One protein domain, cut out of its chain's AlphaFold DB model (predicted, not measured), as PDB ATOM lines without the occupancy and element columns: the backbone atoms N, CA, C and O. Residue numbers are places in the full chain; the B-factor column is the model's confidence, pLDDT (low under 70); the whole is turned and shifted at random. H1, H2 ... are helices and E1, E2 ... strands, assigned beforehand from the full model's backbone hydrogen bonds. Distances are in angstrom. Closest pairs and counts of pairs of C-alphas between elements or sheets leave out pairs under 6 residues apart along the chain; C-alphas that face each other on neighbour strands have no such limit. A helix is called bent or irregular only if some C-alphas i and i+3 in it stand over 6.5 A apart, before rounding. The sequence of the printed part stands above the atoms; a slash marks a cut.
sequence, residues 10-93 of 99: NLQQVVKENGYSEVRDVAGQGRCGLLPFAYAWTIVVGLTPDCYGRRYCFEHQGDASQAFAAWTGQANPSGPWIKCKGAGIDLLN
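This is residues 10 to 93 of the 99 residues of an uncharacterized protein of Polaromonas sp. 35-63-35 (UniProt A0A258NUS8). One strongly twisted wall of six strands has the helix H2 packed along one of its faces, over E3. A shorter helix, H1, sits by the E1 end of the wall and only grazes it, while E6 makes the far edge, so that the length of the domain runs from H1 across the strands to E6. The printed part has 84 residues, with two named helices and six named strands in the order H1, E1, E2, E3, E4, H2, E5, E6. The sheet runs E1, E2, E3, E4, E5, E6, antiparallel throughout, and the class is mixed, helices and strands. The whole is compact, with a radius of gyration of the C-alphas of 11.7 A and spans of 33 by 26 by 24 A.

Find C-alpha 10 at (249.147, 231.453, 194.957); from there H1 runs over residues 10 to 18, 13.8 A long. H1 is irregular, but only just: C-alphas 10 and 13 are 7.0 A apart. Next come E1, residues 21 to 26, and E2, residues 30 to 37, the longest strand at 20.8 A, which bends by 52 degrees at Leu 34. E3 holds residues 40 to 45, 15.3 A, and E4 residues 54 to 58. Look for C-alpha 61 at (260.284, 209.197, 204.865), where H2 begins; it runs to residue 70, 14.2 A. E5 holds residues 81 to 87, 14.4 A, and E6 residues 89 to 92, ending at C-alpha 92, (276.248, 213.380, 196.733).

Start at the edge strand E1: it forms a hairpin with E2, where N 24 and O 32 are 2.9 A apart, within hydrogen-bond range. E1, E2, E3 and E4 form a meander, each strand the antiparallel neighbour of the one before; look at N 35 and O 42, 3.0 A, between E2 and E3, and at N 43 and O 56, 3.0 A, between E3 and E4. E5 is antiparallel to E4, with N 55 and O 85 at 2.9 A, and forms a hairpin with the edge strand E6, with N 84 and O 91 at 2.8 A. H2 on one face of this sheet gives two layers, a helix layer and a sheet layer. Its height over the sheet is 8.0 A, and it lies over E3, along the strands, at 8 degrees to E3 on the local plane. The closest C-alphas of H2 and E3 are those of Gln 61 and Trp 41, 5.4 A apart. H1 only grazes the sheet with its residues 11 to 18; its closest C-alpha pair with E1 is Val 15 and Ser 21, 7.5 A. H1 and H2 are apart. In H2 every O i to N i+4 pair is within hydrogen-bond range, in H1 4 of 5.

The two C-alphas farthest apart are those of Asn 10 and Asn 93, 32.9 A. The printed part has no cut, and no link is long; E3 to E4, with 8 residues, and H2 to E5, with 10, are short but not tight. The mean pLDDT of the printed part is 94.1, and no printed residue is under 70.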
ATOM      1  N   ASN A  10     248.532 231.860 196.224       81.06
ATOM      2  CA  ASN A  10     249.147 231.453 194.957       81.06
ATOM      3  C   ASN A  10     249.949 230.137 195.023       81.06
ATOM      4  O   ASN A  10     250.338 229.620 193.984       81.06
ATOM      5  N   LEU A  11     250.200 229.586 196.215       86.38
ATOM      6  CA  LEU A  11     250.900 228.312 196.424       86.38
ATOM      7  C   LEU A  11     249.984 227.193 196.932       86.38
ATOM      8  O   LEU A  11     250.344 226.022 196.837       86.38
ATOM      9  N   GLN A  12     248.807 227.525 197.469       85.81
ATOM     10  CA  GLN A  12     247.899 226.544 198.077       85.81
ATOM     11  C   GLN A  12     247.479 225.445 197.100       85.81
ATOM     12  O   GLN A  12     247.463 224.271 197.471       85.81
ATOM     13  N   GLN A  13     247.172 225.821 195.857       86.50
ATOM     14  CA  GLN A  13     246.774 224.876 194.818       86.50
ATOM     15  C   GLN A  13     247.905 223.889 194.513       86.50
ATOM     16  O   GLN A  13     247.705 222.683 194.607       86.50
ATOM     17  N   VAL A  14     249.116 224.395 194.277       88.31
ATOM     18  CA  VAL A  14     250.301 223.582 193.967       88.31
ATOM     19  C   VAL A  14     250.632 222.626 195.104       88.31
ATOM     20  O   VAL A  14     250.866 221.444 194.858       88.31
ATOM     21  N   VAL A  15     250.598 223.108 196.350       91.25
ATOM     22  CA  VAL A  15     250.830 222.275 197.535       91.25
ATOM     23  C   VAL A  15     249.820 221.129 197.604       91.25
ATOM     24  O   VAL A  15     250.214 219.979 197.790       91.25
ATOM     25  N   LYS A  16     248.531 221.434 197.418       87.25
ATOM     26  CA  LYS A  16     247.445 220.456 197.532       87.25
ATOM     27  C   LYS A  16     247.441 219.449 196.382       87.25
ATOM     28  O   LYS A  16     247.307 218.257 196.629       87.25
ATOM     29  N   GLU A  17     247.567 219.918 195.146       89.75
ATOM     30  CA  GLU A  17     247.448 219.085 193.944       89.75
ATOM     31  C   GLU A  17     248.658 218.179 193.733       89.75
ATOM     32  O   GLU A  17     248.507 217.062 193.252       89.75
ATOM     33  N   ASN A  18     249.849 218.632 194.131       90.00
ATOM     34  CA  ASN A  18     251.072 217.855 193.953       90.00
ATOM     35  C   ASN A  18     251.417 216.999 195.178       90.00
ATOM     36  O   ASN A  18     252.334 216.195 195.099       90.00
ATOM     37  N   GLY A  19     250.692 217.132 196.295       92.31
ATOM     38  CA  GLY A  19     250.893 216.288 197.477       92.31
ATOM     39  C   GLY A  19     252.065 216.709 198.366       92.31
ATOM     40  O   GLY A  19     252.680 215.861 199.014       92.31
ATOM     41  N   TYR A  20     252.380 218.006 198.416       95.12
ATOM     42  CA  TYR A  20     253.383 218.520 199.348       95.12
ATOM     43  C   TYR A  20     252.889 218.432 200.798       95.12
ATOM     44  O   TYR A  20     251.733 218.734 201.103       95.12
ATOM     45  N   SER A  21     253.793 218.103 201.715       94.44
ATOM     46  CA  SER A  21     253.542 218.075 203.157       94.44
ATOM     47  C   SER A  21     254.591 218.876 203.934       94.44
ATOM     48  O   SER A  21     255.598 219.321 203.384       94.44
ATOM     49  N   GLU A  22     254.317 219.138 205.215       94.38
ATOM     50  CA  GLU A  22     255.220 219.849 206.141       94.38
ATOM     51  C   GLU A  22     255.711 221.232 205.650       94.38
ATOM     52  O   GLU A  22     256.747 221.735 206.077       94.38
ATOM     53  N   VAL A  23     254.948 221.876 204.763       94.81
ATOM     54  CA  VAL A  23     255.350 223.109 204.075       94.81
ATOM     55  C   VAL A  23     255.626 224.250 205.059       94.81
ATOM     56  O   VAL A  23     254.763 224.628 205.852       94.81
ATOM     57  N   ARG A  24     256.819 224.850 204.971       94.75
ATOM     58  CA  ARG A  24     257.244 225.974 205.821       94.75
ATOM     59  C   ARG A  24     258.309 226.832 205.151       94.75
ATOM     60  O   ARG A  24     259.019 226.370 204.260       94.75
ATOM     61  N   ASP A  25     258.452 228.069 205.608       94.44
ATOM     62  CA  ASP A  25     259.609 228.883 205.244       94.44
ATOM     63  C   ASP A  25     260.858 228.410 205.997       94.44
ATOM     64  O   ASP A  25     260.818 228.064 207.184       94.44
ATOM     65  N   VAL A  26     261.978 228.396 205.283       95.44
ATOM     66  CA  VAL A  26     263.311 228.119 205.812       95.44
ATOM     67  C   VAL A  26     264.169 229.352 205.534       95.44
ATOM     68  O   VAL A  26     264.262 229.811 204.393       95.44
ATOM     69  N   ALA A  27     264.779 229.915 206.579       93.19
ATOM     70  CA  ALA A  27     265.543 231.155 206.478       93.19
ATOM     71  C   ALA A  27     266.649 231.043 205.412       93.19
ATOM     72  O   ALA A  27     267.424 230.089 205.407       93.19
ATOM     73  N   GLY A  28     266.688 231.999 204.479       93.69
ATOM     74  CA  GLY A  28     267.652 232.017 203.369       93.69
ATOM     75  C   GLY A  28     267.420 230.974 202.266       93.69
ATOM     76  O   GLY A  28     268.147 230.983 201.279       93.69
ATOM     77  N   GLN A  29     266.421 230.096 202.399       95.38
ATOM     78  CA  GLN A  29     266.107 229.038 201.424       95.38
ATOM     79  C   GLN A  29     264.718 229.195 200.786       95.38
ATOM     80  O   GLN A  29     264.398 228.516 199.809       95.38
ATOM     81  N   GLY A  30     263.895 230.097 201.324       93.81
ATOM     82  CA  GLY A  30     262.529 230.331 200.870       93.81
ATOM     83  C   GLY A  30     261.569 229.241 201.339       93.81
ATOM     84  O   GLY A  30     261.784 228.583 202.364       93.81
ATOM     85  N   ARG A  31     260.485 229.054 200.585       94.94
ATOM     86  CA  ARG A  31     259.453 228.069 200.907       94.94
ATOM     87  C   ARG A  31     259.966 226.662 200.617       94.94
ATOM     88  O   ARG A  31     260.445 226.385 199.521       94.94
ATOM     89  N   CYS A  32     259.856 225.777 201.594       96.94
ATOM     90  CA  CYS A  32     260.283 224.389 201.490       96.94
ATOM     91  C   CYS A  32     259.136 223.455 201.880       96.94
ATOM     92  O   CYS A  32     258.211 223.861 202.586       96.94
ATOM     93  N   GLY A  33     259.207 222.201 201.453       96.50
ATOM     94  CA  GLY A  33     258.225 221.181 201.810       96.50
ATOM     95  C   GLY A  33     258.740 219.778 201.539       96.50
ATOM     96  O   GLY A  33     259.742 219.603 200.845       96.50
ATOM     97  N   LEU A  34     258.044 218.784 202.077       97.75
ATOM     98  CA  LEU A  34     258.274 217.389 201.737       97.75
ATOM     99  C   LEU A  34     257.418 216.984 200.545       97.75
ATOM    100  O   LEU A  34     256.264 217.393 200.441       97.75
ATOM    101  N   LEU A  35     257.981 216.161 199.667       97.00
ATOM    102  CA  LEU A  35     257.263 215.587 198.535       97.00
ATOM    103  C   LEU A  35     257.735 214.146 198.281       97.00
ATOM    104  O   LEU A  35     258.952 213.936 198.147       97.00
ATOM    105  N   PRO A  36     256.826 213.154 198.200       96.56
ATOM    106  CA  PRO A  36     257.180 211.817 197.746       96.56
ATOM    107  C   PRO A  36     257.438 211.819 196.233       96.56
ATOM    108  O   PRO A  36     256.634 212.297 195.437       96.56
ATOM    109  N   PHE A  37     258.568 211.252 195.835       94.38
ATOM    110  CA  PHE A  37     258.878 210.873 194.459       94.38
ATOM    111  C   PHE A  37     258.758 209.354 194.323       94.38
ATOM    112  O   PHE A  37     258.744 208.640 195.322       94.38
ATOM    113  N   ALA A  38     258.743 208.850 193.085       92.44
ATOM    114  CA  ALA A  38     258.534 207.428 192.783       92.44
ATOM    115  C   ALA A  38     259.378 206.449 193.631       92.44
ATOM    116  O   ALA A  38     258.897 205.369 193.951       92.44
ATOM    117  N   TYR A  39     260.603 206.835 194.012       92.06
ATOM    118  CA  TYR A  39     261.536 205.993 194.777       92.06
ATOM    119  C   TYR A  39     262.285 206.751 195.883       92.06
ATOM    120  O   TYR A  39     263.355 206.325 196.304       92.06
ATOM    121  N   ALA A  40     261.798 207.925 196.294       96.50
ATOM    122  CA  ALA A  40     262.497 208.743 197.281       96.50
ATOM    123  C   ALA A  40     261.541 209.673 198.021       96.50
ATOM    124  O   ALA A  40     260.547 210.138 197.465       96.50
ATOM    125  N   TRP A  41     261.914 210.040 199.239       97.94
ATOM    126  CA  TRP A  41     261.304 211.142 199.971       97.94
ATOM    127  C   TRP A  41     262.177 212.373 199.852       97.94
ATOM    128  O   TRP A  41     263.396 212.284 199.988       97.94
ATOM    129  N   THR A  42     261.583 213.521 199.532       97.81
ATOM    130  CA  THR A  42     262.379 214.697 199.175       97.81
ATOM    131  C   THR A  42     262.061 215.908 200.020       97.81
ATOM    132  O   THR A  42     260.895 216.225 200.221       97.81
ATOM    133  N   ILE A  43     263.107 216.609 200.456       98.25
ATOM    134  CA  ILE A  43     262.998 217.996 200.905       98.25
ATOM    135  C   ILE A  43     263.135 218.864 199.661       98.25
ATOM    136  O   ILE A  43     264.223 218.951 199.090       98.25
ATOM    137  N   VAL A  44     262.043 219.488 199.238       97.81
ATOM    138  CA  VAL A  44     262.008 220.461 198.146       97.81
ATOM    139  C   VAL A  44     262.292 221.853 198.703       97.81
ATOM    140  O   VAL A  44     261.750 222.235 199.739       97.81
ATOM    141  N   VAL A  45     263.143 222.607 198.011       97.38
ATOM    142  CA  VAL A  45     263.661 223.907 198.443       97.38
ATOM    143  C   VAL A  45     263.399 224.968 197.383       97.38
ATOM    144  O   VAL A  45     263.641 224.741 196.195       97.38
ATOM    145  N   GLY A  46     262.944 226.141 197.824       95.31
ATOM    146  CA  GLY A  46     262.616 227.257 196.940       95.31
ATOM    147  C   GLY A  46     261.374 226.975 196.099       95.31
ATOM    148  O   GLY A  46     261.398 227.191 194.893       95.31
ATOM    149  N   LEU A  47     260.325 226.432 196.719       95.19
ATOM    150  CA  LEU A  47     259.041 226.163 196.081       95.19
ATOM    151  C   LEU A  47     258.367 227.474 195.652       95.19
ATOM    152  O   LEU A  47     258.178 228.390 196.455       95.19
ATOM    153  N   THR A  48     257.964 227.519 194.391       92.69
ATOM    154  CA  THR A  48     257.191 228.585 193.751       92.69
ATOM    155  C   THR A  48     255.930 227.976 193.121       92.69
ATOM    156  O   THR A  48     255.795 226.750 193.116       92.69
ATOM    157  N   PRO A  49     254.989 228.789 192.608       90.06
ATOM    158  CA  PRO A  49     253.813 228.253 191.931       90.06
ATOM    159  C   PRO A  49     254.154 227.372 190.717       90.06
ATOM    160  O   PRO A  49     253.479 226.381 190.467       90.06
ATOM    161  N   ASP A  50     255.232 227.692 190.000       88.56
ATOM    162  CA  ASP A  50     255.539 227.040 188.723       88.56
ATOM    163  C   ASP A  50     256.648 225.983 188.833       88.56
ATOM    164  O   ASP A  50     256.750 225.084 187.998       88.56
ATOM    165  N   CYS A  51     257.520 226.085 189.839       90.62
ATOM    166  CA  CYS A  51     258.689 225.215 189.973       90.62
ATOM    167  C   CYS A  51     259.256 225.171 191.401       90.62
ATOM    168  O   CYS A  51     258.730 225.778 192.334       90.62
ATOM    169  N   TYR A  52     260.378 224.474 191.567       94.81
ATOM    170  CA  TYR A  52     261.219 224.542 192.757       94.81
ATOM    171  C   TYR A  52     262.693 224.642 192.363       94.81
ATOM    172  O   TYR A  52     263.085 224.194 191.286       94.81
ATOM    173  N   GLY A  53     263.520 225.198 193.249       95.50
ATOM    174  CA  GLY A  53     264.945 225.395 192.985       95.50
ATOM    175  C   GLY A  53     265.761 224.105 193.078       95.50
ATOM    176  O   GLY A  53     266.436 223.714 192.129       95.50
ATOM    177  N   ARG A  54     265.705 223.419 194.226       96.69
ATOM    178  CA  ARG A  54     266.473 222.181 194.448       96.69
ATOM    179  C   ARG A  54     265.741 221.184 195.330       96.69
ATOM    180  O   ARG A  54     264.752 221.529 195.971       96.69
ATOM    181  N   ARG A  55     266.230 219.943 195.373       97.44
ATOM    182  CA  ARG A  55     265.690 218.904 196.258       97.44
ATOM    183  C   ARG A  55     266.761 217.979 196.815       97.44
ATOM    184  O   ARG A  55     267.652 217.577 196.069       97.44
ATOM    185  N   TYR A  56     266.616 217.600 198.080       97.88
ATOM    186  CA  TYR A  56     267.418 216.566 198.740       97.88
ATOM    187  C   TYR A  56     266.613 215.273 198.787       97.88
ATOM    188  O   TYR A  56     265.523 215.263 199.352       97.88
ATOM    189  N   CYS A  57     267.117 214.211 198.166       97.88
ATOM    190  CA  CYS A  57     266.463 212.906 198.097       97.88
ATOM    191  C   CYS A  57     266.956 211.991 199.214       97.88
ATOM    192  O   CYS A  57     268.156 211.779 199.330       97.88
ATOM    193  N   PHE A  58     266.032 211.411 199.965       97.94
ATOM    194  CA  PHE A  58     266.250 210.409 201.001       97.94
ATOM    195  C   PHE A  58     265.578 209.105 200.578       97.94
ATOM    196  O   PHE A  58     264.576 209.128 199.857       97.94
ATOM    197  N   GLU A  59     266.099 207.978 201.048       97.12
ATOM    198  CA  GLU A  59     265.455 206.680 200.839       97.12
ATOM    199  C   GLU A  59     264.156 206.573 201.644       97.12
ATOM    200  O   GLU A  59     263.112 206.175 201.124       97.12
ATOM    201  N   HIS A  60     264.198 206.995 202.910       97.25
ATOM    202  CA  HIS A  60     263.100 206.813 203.850       97.25
ATOM    203  C   HIS A  60     262.420 208.131 204.233       97.25
ATOM    204  O   HIS A  60     263.051 209.177 204.399       97.25
ATOM    205  N   GLN A  61     261.102 208.059 204.438       97.19
ATOM    206  CA  GLN A  61     260.284 209.197 204.865       97.19
ATOM    207  C   GLN A  61     260.732 209.760 206.213       97.19
ATOM    208  O   GLN A  61     260.803 210.977 206.376       97.19
ATOM    209  N   GLY A  62     260.989 208.877 207.184       97.81
ATOM    210  CA  GLY A  62     261.334 209.267 208.551       97.81
ATOM    211  C   GLY A  62     262.587 210.134 208.590       97.81
ATOM    212  O   GLY A  62     262.583 211.181 209.235       97.81
ATOM    213  N   ASP A  63     263.599 209.758 207.808       98.00
ATOM    214  CA  ASP A  63     264.844 210.511 207.678       98.00
ATOM    215  C   ASP A  63     264.607 211.889 207.063       98.00
ATOM    216  O   ASP A  63     265.071 212.894 207.602       98.00
ATOM    217  N   ALA A  64     263.833 211.959 205.974       98.12
ATOM    218  CA  ALA A  64     263.497 213.226 205.331       98.12
ATOM    219  C   ALA A  64     262.729 214.162 206.277       98.12
ATOM    220  O   ALA A  64     263.055 215.344 206.367       98.12
ATOM    221  N   SER A  65     261.734 213.642 207.003       98.12
ATOM    222  CA  SER A  65     260.922 214.419 207.947       98.12
ATOM    223  C   SER A  65     261.745 214.889 209.146       98.12
ATOM    224  O   SER A  65     261.715 216.071 209.486       98.12
ATOM    225  N   GLN A  66     262.569 214.019 209.739       98.00
ATOM    226  CA  GLN A  66     263.436 214.396 210.856       98.00
ATOM    227  C   GLN A  66     264.482 215.434 210.435       98.00
ATOM    228  O   GLN A  66     264.638 216.459 211.107       98.00
ATOM    229  N   ALA A  67     265.162 215.204 209.309       97.50
ATOM    230  CA  ALA A  67     266.117 216.149 208.747       97.50
ATOM    231  C   ALA A  67     265.446 217.492 208.458       97.50
ATOM    232  O   ALA A  67     265.969 218.542 208.831       97.50
ATOM    233  N   PHE A  68     264.260 217.475 207.848       98.19
ATOM    234  CA  PHE A  68     263.550 218.700 207.526       98.19
ATOM    235  C   PHE A  68     263.074 219.441 208.767       98.19
ATOM    236  O   PHE A  68     263.220 220.658 208.823       98.19
ATOM    237  N   ALA A  69     262.553 218.751 209.777       97.19
ATOM    238  CA  ALA A  69     262.115 219.377 211.017       97.19
ATOM    239  C   ALA A  69     263.272 220.061 211.767       97.19
ATOM    240  O   ALA A  69     263.067 221.124 212.354       97.19
ATOM    241  N   ALA A  70     264.476 219.480 211.728       96.50
ATOM    242  CA  ALA A  70     265.665 220.016 212.390       96.50
ATOM    243  C   ALA A  70     266.391 221.106 211.578       96.50
ATOM    244  O   ALA A  70     267.140 221.905 212.141       96.50
ATOM    245  N   TRP A  71     266.201 221.148 210.256       97.31
ATOM    246  CA  TRP A  71     267.006 221.996 209.383       97.31
ATOM    247  C   TRP A  71     266.661 223.485 209.499       97.31
ATOM    248  O   TRP A  71     265.525 223.918 209.300       97.31
ATOM    249  N   THR A  72     267.674 224.305 209.759       94.81
ATOM    250  CA  THR A  72     267.530 225.761 209.917       94.81
ATOM    251  C   THR A  72     267.746 226.539 208.619       94.81
ATOM    252  O   THR A  72     267.548 227.751 208.600       94.81
ATOM    253  N   GLY A  73     268.131 225.863 207.530       93.19
ATOM    254  CA  GLY A  73     268.483 226.498 206.256       93.19
ATOM    255  C   GLY A  73     269.965 226.821 206.100       93.19
ATOM    256  O   GLY A  73     270.387 227.213 205.013       93.19
ATOM    257  N   GLN A  74     270.759 226.639 207.158       92.50
ATOM    258  CA  GLN A  74     272.215 226.703 207.083       92.50
ATOM    259  C   GLN A  74     272.774 225.346 206.656       92.50
ATOM    260  O   GLN A  74     272.308 224.310 207.131       92.50
ATOM    261  N   ALA A  75     273.775 225.370 205.771       91.81
ATOM    262  CA  ALA A  75     274.369 224.179 205.162       91.81
ATOM    263  C   ALA A  75     273.322 223.223 204.536       91.81
ATOM    264  O   ALA A  75     272.163 223.586 204.306       91.81
ATOM    265  N   ASN A  76     273.746 222.004 204.207       94.62
ATOM    266  CA  ASN A  76     272.834 220.953 203.765       94.62
ATOM    267  C   ASN A  76     272.026 220.408 204.958       94.62
ATOM    268  O   ASN A  76     272.530 220.427 206.084       94.62
ATOM    269  N   PRO A  77     270.802 219.896 204.733       95.69
ATOM    270  CA  PRO A  77     270.087 219.133 205.748       95.69
ATOM    271  C   PRO A  77     270.951 217.985 206.284       95.69
ATOM    272  O   PRO A  77     271.751 217.396 205.552       95.69
ATOM    273  N   SER A  78     270.774 217.663 207.563       94.75
ATOM    274  CA  SER A  78     271.380 216.482 208.176       94.75
ATOM    275  C   SER A  78     270.753 215.186 207.643       94.75
ATOM    276  O   SER A  78     269.757 215.207 206.921       94.75
ATOM    277  N   GLY A  79     271.301 214.045 208.058       93.94
ATOM    278  CA  GLY A  79     270.740 212.730 207.756       93.94
ATOM    279  C   GLY A  79     271.199 212.143 206.417       93.94
ATOM    280  O   GLY A  79     271.994 212.756 205.697       93.94
ATOM    281  N   PRO A  80     270.714 210.936 206.087       96.12
ATOM    282  CA  PRO A  80     271.202 210.130 204.973       96.12
ATOM    283  C   PRO A  80     270.519 210.506 203.651       96.12
ATOM    284  O   PRO A  80     269.987 209.652 202.942       96.12
ATOM    285  N   TRP A  81     270.503 211.792 203.288       96.81
ATOM    286  CA  TRP A  81     270.133 212.130 201.913       96.81
ATOM    287  C   TRP A  81     271.164 211.517 200.965       96.81
ATOM    288  O   TRP A  81     272.349 211.493 201.263       96.81
ATOM    289  N   ILE A  82     270.709 211.003 199.833       95.69
ATOM    290  CA  ILE A  82     271.525 210.318 198.831       95.69
ATOM    291  C   ILE A  82     272.063 211.337 197.833       95.69
ATOM    292  O   ILE A  82     273.222 211.290 197.427       95.69
ATOM    293  N   LYS A  83     271.195 212.265 197.405       95.50
ATOM    294  CA  LYS A  83     271.528 213.229 196.357       95.50
ATOM    295  C   LYS A  83     270.788 214.549 196.508       95.50
ATOM    296  O   LYS A  83     269.587 214.553 196.777       95.50
ATOM    297  N   CYS A  84     271.477 215.656 196.252       96.69
ATOM    298  CA  CYS A  84     270.874 216.969 196.049       96.69
ATOM    299  C   CYS A  84     270.862 217.303 194.554       96.69
ATOM    300  O   CYS A  84     271.911 217.340 193.918       96.69
ATOM    301  N   LYS A  85     269.673 217.560 193.998       95.19
ATOM    302  CA  LYS A  85     269.463 217.909 192.582       95.19
ATOM    303  C   LYS A  85     269.032 219.364 192.440       95.19
ATOM    304  O   LYS A  85     268.241 219.829 193.257       95.19
ATOM    305  N   GLY A  86     269.467 220.044 191.378       90.38
ATOM    306  CA  GLY A  86     269.103 221.445 191.090       90.38
ATOM    307  C   GLY A  86     270.087 222.493 191.629       90.38
ATOM    308  O   GLY A  86     269.843 223.684 191.494       90.38
ATOM    309  N   ALA A  87     271.226 222.074 192.194       80.19
ATOM    310  CA  ALA A  87     272.310 222.963 192.637       80.19
ATOM    311  C   ALA A  87     273.331 223.280 191.515       80.19
ATOM    312  O   ALA A  87     274.493 223.565 191.789       80.19
ATOM    313  N   GLY A  88     272.923 223.179 190.244       87.50
ATOM    314  CA  GLY A  88     273.807 223.229 189.070       87.50
ATOM    315  C   GLY A  88     274.384 221.857 188.713       87.50
ATOM    316  O   GLY A  88     274.129 221.359 187.620       87.50
ATOM    317  N   ILE A  89     275.076 221.217 189.660       87.50
ATOM    318  CA  ILE A  89     275.482 219.804 189.579       87.50
ATOM    319  C   ILE A  89     274.728 218.965 190.612       87.50
ATOM    320  O   ILE A  89     274.265 219.479 191.634       87.50
ATOM    321  N   ASP A  90     274.602 217.668 190.342       91.56
ATOM    322  CA  ASP A  90     274.074 216.725 191.322       91.56
ATOM    323  C   ASP A  90     275.136 216.479 192.400       91.56
ATOM    324  O   ASP A  90     276.224 215.988 192.106       91.56
ATOM    325  N   LEU A  91     274.817 216.824 193.648       94.06
ATOM    326  CA  LEU A  91     275.711 216.621 194.790       94.06
ATOM    327  C   LEU A  91     275.367 215.304 195.479       94.06
ATOM    328  O   LEU A  91     274.190 215.052 195.744       94.06
ATOM    329  N   LEU A  92     276.377 214.506 195.810       94.44
ATOM    330  CA  LEU A  92     276.248 213.380 196.733       94.44
ATOM    331  C   LEU A  92     276.455 213.861 198.166       94.44
ATOM    332  O   LEU A  92     277.037 214.924 198.397       94.44
ATOM    333  N   ASN A  93     275.924 213.112 199.126       93.31
ATOM    334  CA  ASN A  93     276.077 213.449 200.531       93.31
ATOM    335  C   ASN A  93     277.489 213.127 201.010       93.31
ATOM    336  O   ASN A  93     277.822 211.946 201.105       93.31
TER     337      ASN A  93